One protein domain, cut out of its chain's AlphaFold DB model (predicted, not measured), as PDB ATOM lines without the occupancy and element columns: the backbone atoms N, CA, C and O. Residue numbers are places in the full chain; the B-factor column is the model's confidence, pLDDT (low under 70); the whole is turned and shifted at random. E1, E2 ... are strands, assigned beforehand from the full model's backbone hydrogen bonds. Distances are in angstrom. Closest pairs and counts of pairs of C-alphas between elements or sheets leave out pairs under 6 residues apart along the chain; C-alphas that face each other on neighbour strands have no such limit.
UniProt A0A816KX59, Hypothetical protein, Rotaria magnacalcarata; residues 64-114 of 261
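Overview. This is residues 64 to 114 of the 261 residues of the protein "Hypothetical protein" of Rotaria magnacalcarata (UniProt A0A816KX59). With little regular structure, a strongly twisted wall of four strands has two long loops, residues 69 to 79 and 95 to 107, over one face; the other is bare. The printed part has 51 residues, 20 of them in strands E1 to E4, and no named helix: all strand, in antiparallel order E1 E4 E2 E3. It is compact, radius of gyration of the C-alphas 9.7 A, spanning 27 by 17 by 14 A.

Arrangement. E1, residues 64 to 68, is antiparallel to E4, residues 108 to 113, at 154 degrees; N 66 and O 110 are within hydrogen-bond range, 2.9 A. E2, residues 80 to 84, is antiparallel to E4, N 83 and O 109 2.8 A apart. E2 and E3, residues 91 to 94, form a hairpin, N 82 and O 92 2.9 A apart.

Along the chain. E1 begins at C-alpha 64, (-35.456, -16.553, -118.345); E4, 16.3 A long, ends at C-alpha 113, (-37.128, -22.563, -119.294).

Size, cuts and confidence. Links E1 to E2 and E3 to E4 are long; the printed part has no cut. pLDDT is under 70 at residues 64, 77 to 78, 87 to 89 and 113 to 114.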
ATOM      1  N   ASN A  64     -35.796 -17.544-119.351       67.44
ATOM      2  CA  ASN A  64     -35.456 -16.553-118.345       67.44
ATOM      3  C   ASN A  64     -33.993 -16.753-117.943       67.44
ATOM      4  O   ASN A  64     -33.606 -17.846-117.526       67.44
ATOM      5  N   VAL A  65     -33.185 -15.706-118.078       77.50
ATOM      6  CA  VAL A  65     -31.792 -15.721-117.630       77.50
ATOM      7  C   VAL A  65     -31.744 -15.110-116.241       77.50
ATOM      8  O   VAL A  65     -32.089 -13.943-116.055       77.50
ATOM      9  N   ILE A  66     -31.316 -15.903-115.265       82.00
ATOM     10  CA  ILE A  66     -31.189 -15.491-113.870       82.00
ATOM     11  C   ILE A  66     -29.703 -15.479-113.528       82.00
ATOM     12  O   ILE A  66     -29.006 -16.483-113.677       82.00
ATOM     13  N   TYR A  67     -29.212 -14.334-113.072       87.00
ATOM     14  CA  TYR A  67     -27.851 -14.206-112.567       87.00
ATOM     15  C   TYR A  67     -27.875 -14.429-111.064       87.00
ATOM     16  O   TYR A  67     -28.598 -13.725-110.365       87.00
ATOM     17  N   LEU A  68     -27.096 -15.399-110.593       85.00
ATOM     18  CA  LEU A  68     -26.978 -15.693-109.172       85.00
ATOM     19  C   LEU A  68     -25.609 -15.252-108.665       85.00
ATOM     20  O   LEU A  68     -24.566 -15.522-109.281       85.00
ATOM     21  N   SER A  69     -25.630 -14.547-107.540       82.38
ATOM     22  CA  SER A  69     -24.432 -14.120-106.832       82.38
ATOM     23  C   SER A  69     -23.948 -15.201-105.854       82.38
ATOM     24  O   SER A  69     -24.578 -16.242-105.656       82.38
ATOM     25  N   GLN A  70     -22.760 -15.010-105.283       81.56
ATOM     26  CA  GLN A  70     -22.171 -15.996-104.373       81.56
ATOM     27  C   GLN A  70     -23.021 -16.138-103.104       81.56
ATOM     28  O   GLN A  70     -23.499 -15.140-102.570       81.56
ATOM     29  N   ASN A  71     -23.146 -17.364-102.583       81.94
ATOM     30  CA  ASN A  71     -23.986 -17.708-101.426       81.94
ATOM     31  C   ASN A  71     -25.497 -17.481-101.617       81.94
ATOM     32  O   ASN A  71     -26.246 -17.566-100.642       81.94
ATOM     33  N   GLU A  72     -25.966 -17.237-102.840       84.56
ATOM     34  CA  GLU A  72     -27.396 -17.296-103.127       84.56
ATOM     35  C   GLU A  72     -27.876 -18.745-103.242       84.56
ATOM     36  O   GLU A  72     -27.134 -19.671-103.598       84.56
ATOM     37  N   LYS A  73     -29.147 -18.933-102.894       85.94
ATOM     38  CA  LYS A  73     -29.852 -20.195-103.081       85.94
ATOM     39  C   LYS A  73     -30.419 -20.262-104.489       85.94
ATOM     40  O   LYS A  73     -30.809 -19.247-105.064       85.94
ATOM     41  N   CYS A  74     -30.523 -21.482-104.994       85.81
ATOM     42  CA  CYS A  74     -31.339 -21.786-106.157       85.81
ATOM     43  C   CYS A  74     -32.769 -21.220-105.988       85.81
ATOM     44  O   CYS A  74     -33.378 -21.426-104.935       85.81
ATOM     45  N   PRO A  75     -33.322 -20.491-106.975       80.00
ATOM     46  CA  PRO A  75     -34.703 -20.024-106.891       80.00
ATOM     47  C   PRO A  75     -35.682 -21.211-106.815       80.00
ATOM     48  O   PRO A  75     -35.446 -22.260-107.410       80.00
ATOM     49  N   GLU A  76     -36.799 -21.056-106.100       78.44
ATOM     50  CA  GLU A  76     -37.796 -22.132-105.915       78.44
ATOM     51  C   GLU A  76     -38.582 -22.472-107.187       78.44
ATOM     52  O   GLU A  76     -39.264 -23.493-107.261       78.44
ATOM     53  N   ASP A  77     -38.486 -21.633-108.214       67.19
ATOM     54  CA  ASP A  77     -39.417 -21.661-109.332       67.19
ATOM     55  C   ASP A  77     -39.117 -22.728-110.414       67.19
ATOM     56  O   ASP A  77     -39.476 -22.532-111.580       67.19
ATOM     57  N   GLY A  78     -38.518 -23.864-110.053       68.62
ATOM     58  CA  GLY A  78     -38.335 -25.042-110.916       68.62
ATOM     59  C   GLY A  78     -36.921 -25.242-111.469       68.62
ATOM     60  O   GLY A  78     -36.029 -24.444-111.212       68.62
ATOM     61  N   ASP A  79     -36.739 -26.327-112.226       77.62
ATOM     62  CA  ASP A  79     -35.436 -26.796-112.719       77.62
ATOM     63  C   ASP A  79     -34.734 -25.791-113.650       77.62
ATOM     64  O   ASP A  79     -35.358 -25.197-114.537       77.62
ATOM     65  N   MET A  80     -33.422 -25.609-113.459       83.69
ATOM     66  CA  MET A  80     -32.600 -24.652-114.217       83.69
ATOM     67  C   MET A  80     -31.215 -25.214-114.529       83.69
ATOM     68  O   MET A  80     -30.592 -25.873-113.693       83.69
ATOM     69  N   ASP A  81     -30.698 -24.858-115.702       86.12
ATOM     70  CA  ASP A  81     -29.342 -25.193-116.128       86.12
ATOM     71  C   ASP A  81     -28.400 -24.027-115.806       86.12
ATOM     72  O   ASP A  81     -28.529 -22.935-116.364       86.12
ATOM     73  N   CYS A  82     -27.449 -24.237-114.899       86.56
ATOM     74  CA  CYS A  82     -26.566 -23.190-114.396       86.56
ATOM     75  C   CYS A  82     -25.127 -23.375-114.870       86.56
ATOM     76  O   CYS A  82     -24.553 -24.462-114.785       86.56
ATOM     77  N   TYR A  83     -24.521 -22.278-115.323       88.94
ATOM     78  CA  TYR A  83     -23.142 -22.234-115.784       88.94
ATOM     79  C   TYR A  83     -22.310 -21.287-114.935       88.94
ATOM     80  O   TYR A  83     -22.650 -20.119-114.734       88.94
ATOM     81  N   SER A  84     -21.190 -21.812-114.458       88.00
ATOM     82  CA  SER A  84     -20.227 -21.085-113.651       88.00
ATOM     83  C   SER A  84     -19.101 -20.525-114.519       88.00
ATOM     84  O   SER A  84     -18.552 -21.206-115.388       88.00
ATOM     85  N   THR A  85     -18.715 -19.287-114.227       80.19
ATOM     86  CA  THR A  85     -17.539 -18.631-114.821       80.19
ATOM     87  C   THR A  85     -16.223 -19.018-114.134       80.19
ATOM     88  O   THR A  85     -15.152 -18.766-114.686       80.19
ATOM     89  N   SER A  86     -16.283 -19.655-112.958       74.19
ATOM     90  CA  SER A  86     -15.132 -19.979-112.109       74.19
ATOM     91  C   SER A  86     -15.147 -21.440-111.635       74.19
ATOM     92  O   SER A  86     -16.164 -21.971-111.192       74.19
ATOM     93  N   GLY A  87     -13.983 -22.095-111.679       65.75
ATOM     94  CA  GLY A  87     -13.774 -23.439-111.133       65.75
ATOM     95  C   GLY A  87     -13.797 -24.583-112.156       65.75
ATOM     96  O   GLY A  87     -13.988 -24.387-113.357       65.75
ATOM     97  N   ASN A  88     -13.559 -25.801-111.653       69.12
ATOM     98  CA  ASN A  88     -13.463 -27.023-112.465       69.12
ATOM     99  C   ASN A  88     -14.830 -27.525-112.964       69.12
ATOM    100  O   ASN A  88     -14.899 -28.128-114.031       69.12
ATOM    101  N   ASN A  89     -15.916 -27.236-112.237       65.00
ATOM    102  CA  ASN A  89     -17.276 -27.605-112.632       65.00
ATOM    103  C   ASN A  89     -17.988 -26.386-113.220       65.00
ATOM    104  O   ASN A  89     -18.550 -25.565-112.500       65.00
ATOM    105  N   ARG A  90     -17.946 -26.268-114.550       81.62
ATOM    106  CA  ARG A  90     -18.569 -25.153-115.282       81.62
ATOM    107  C   ARG A  90     -20.081 -25.282-115.444       81.62
ATOM    108  O   ARG A  90     -20.699 -24.318-115.874       81.62
ATOM    109  N   TYR A  91     -20.661 -26.432-115.119       86.19
ATOM    110  CA  TYR A  91     -22.080 -26.724-115.296       86.19
ATOM    111  C   TYR A  91     -22.631 -27.467-114.080       86.19
ATOM    112  O   TYR A  91     -21.986 -28.393-113.581       86.19
ATOM    113  N   PHE A  92     -23.818 -27.077-113.625       85.88
ATOM    114  CA  PHE A  92     -24.596 -27.813-112.635       85.88
ATOM    115  C   PHE A  92     -26.094 -27.570-112.833       85.88
ATOM    116  O   PHE A  92     -26.504 -26.560-113.405       85.88
ATOM    117  N   HIS A  93     -26.906 -28.503-112.344       85.50
ATOM    118  CA  HIS A  93     -28.358 -28.434-112.449       85.50
ATOM    119  C   HIS A  93     -28.962 -28.004-111.109       85.50
ATOM    120  O   HIS A  93     -28.622 -28.543-110.054       85.50
ATOM    121  N   CYS A  94     -29.830 -27.004-111.158       84.56
ATOM    122  CA  CYS A  94     -30.449 -26.358-110.012       84.56
ATOM    123  C   CYS A  94     -31.898 -26.853-109.924       84.56
ATOM    124  O   CYS A  94     -32.777 -26.299-110.576       84.56
ATOM    125  N   ASN A  95     -32.117 -27.950-109.187       82.06
ATOM    126  CA  ASN A  95     -33.421 -28.631-109.094       82.06
ATOM    127  C   ASN A  95     -34.203 -28.324-107.805       82.06
ATOM    128  O   ASN A  95     -35.381 -28.648-107.684       82.06
ATOM    129  N   SER A  96     -33.533 -27.746-106.809       80.75
ATOM    130  CA  SER A  96     -34.075 -27.511-105.475       80.75
ATOM    131  C   SER A  96     -33.477 -26.240-104.898       80.75
ATOM    132  O   SER A  96     -32.278 -25.990-105.043       80.75
ATOM    133  N   SER A  97     -34.297 -25.466-104.188       79.38
ATOM    134  CA  SER A  97     -33.871 -24.253-103.483       79.38
ATOM    135  C   SER A  97     -32.929 -24.517-102.308       79.38
ATOM    136  O   SER A  97     -32.335 -23.594-101.749       79.38
ATOM    137  N   GLU A  98     -32.749 -25.785-101.942       79.25
ATOM    138  CA  GLU A  98     -31.795 -26.208-100.922       79.25
ATOM    139  C   GLU A  98     -30.348 -26.209-101.429       79.25
ATOM    140  O   GLU A  98     -29.415 -26.174-100.622       79.25
ATOM    141  N   ILE A  99     -30.137 -26.205-102.751       79.81
ATOM    142  CA  ILE A  99     -28.800 -26.127-103.335       79.81
ATOM    143  C   ILE A  99     -28.263 -24.705-103.148       79.81
ATOM    144  O   ILE A  99     -28.787 -23.733-103.698       79.81
ATOM    145  N   LEU A 100     -27.193 -24.600-102.361       82.00
ATOM    146  CA  LEU A 100     -26.467 -23.357-102.118       82.00
ATOM    147  C   LEU A 100     -25.284 -23.258-103.080       82.00
ATOM    148  O   LEU A 100     -24.533 -24.223-103.225       82.00
ATOM    149  N   ILE A 101     -25.087 -22.096-103.706       80.75
ATOM    150  CA  ILE A 101     -23.958 -21.887-104.615       80.75
ATOM    151  C   ILE A 101     -22.686 -21.650-103.790       80.75
ATOM    152  O   ILE A 101     -22.579 -20.605-103.136       80.75
ATOM    153  N   PRO A 102     -21.706 -22.578-103.795       78.25
ATOM    154  CA  PRO A 102     -20.458 -22.377-103.075       78.25
ATOM    155  C   PRO A 102     -19.686 -21.178-103.630       78.25
ATOM    156  O   PRO A 102     -19.624 -20.953-104.839       78.25
ATOM    157  N   THR A 103     -19.014 -20.450-102.738       78.31
ATOM    158  CA  THR A 103     -18.186 -19.273-103.064       78.31
ATOM    159  C   THR A 103     -17.102 -19.544-104.112       78.31
ATOM    160  O   THR A 103     -16.661 -18.630-104.803       78.31
ATOM    161  N   THR A 104     -16.699 -20.804-104.281       80.12
ATOM    162  CA  THR A 104     -15.697 -21.237-105.263       80.12
ATOM    163  C   THR A 104     -16.169 -21.143-106.720       80.12
ATOM    164  O   THR A 104     -15.334 -21.061-107.623       80.12
ATOM    165  N   LEU A 105     -17.485 -21.118-106.972       76.62
ATOM    166  CA  LEU A 105     -18.063 -21.050-108.322       76.62
ATOM    167  C   LEU A 105     -18.138 -19.617-108.889       76.62
ATOM    168  O   LEU A 105     -18.430 -19.437-110.064       76.62
ATOM    169  N   GLY A 106     -17.817 -18.572-108.122       82.12
ATOM    170  CA  GLY A 106     -17.850 -17.197-108.644       82.12
ATOM    171  C   GLY A 106     -19.250 -16.771-109.117       82.12
ATOM    172  O   GLY A 106     -20.240 -17.110-108.473       82.12
ATOM    173  N   SER A 107     -19.345 -15.991-110.203       83.12
ATOM    174  CA  SER A 107     -20.646 -15.603-110.772       83.12
ATOM    175  C   SER A 107     -21.238 -16.731-111.611       83.12
ATOM    176  O   SER A 107     -20.563 -17.268-112.502       83.12
ATOM    177  N   VAL A 108     -22.511 -17.035-111.357       87.75
ATOM    178  CA  VAL A 108     -23.257 -18.101-112.026       87.75
ATOM    179  C   VAL A 108     -24.370 -17.495-112.875       87.75
ATOM    180  O   VAL A 108     -25.108 -16.618-112.432       87.75
ATOM    181  N   THR A 109     -24.492 -17.973-114.109       88.62
ATOM    182  CA  THR A 109     -25.613 -17.650-115.001       88.62
ATOM    183  C   THR A 109     -26.493 -18.881-115.137       88.62
ATOM    184  O   THR A 109     -26.023 -19.918-115.603       88.62
ATOM    185  N   CYS A 110     -27.751 -18.773-114.725       84.12
ATOM    186  CA  CYS A 110     -28.731 -19.844-114.808       84.12
ATOM    187  C   CYS A 110     -29.753 -19.562-115.900       84.12
ATOM    188  O   CYS A 110     -30.260 -18.451-116.053       84.12
ATOM    189  N   TYR A 111     -30.057 -20.609-116.645       81.06
ATOM    190  CA  TYR A 111     -30.998 -20.620-117.740       81.06
ATOM    191  C   TYR A 111     -32.226 -21.393-117.294       81.06
ATOM    192  O   TYR A 111     -32.161 -22.592-117.016       81.06
ATOM    193  N   LYS A 112     -33.343 -20.680-117.188       75.44
ATOM    194  CA  LYS A 112     -34.617 -21.245-116.775       75.44
ATOM    195  C   LYS A 112     -35.584 -21.238-117.945       75.44
ATOM    196  O   LYS A 112     -35.951 -20.179-118.451       75.44
ATOM    197  N   TRP A 113     -36.075 -22.414-118.300       66.50
ATOM    198  CA  TRP A 113     -37.128 -22.563-119.294       66.50
ATOM    199  C   TRP A 113     -38.497 -22.478-118.592       66.50
ATOM    200  O   TRP A 113     -38.755 -23.267-117.686       66.50
ATOM    201  N   PHE A 114     -39.406 -21.544-118.935       61.66
ATOM    202  CA  PHE A 114     -40.717 -21.512-118.226       61.66
ATOM    203  C   PHE A 114     -41.602 -22.727-118.556       61.66
ATOM    204  O   PHE A 114     -42.567 -22.991-117.837       61.66
TER     205      PHE A 114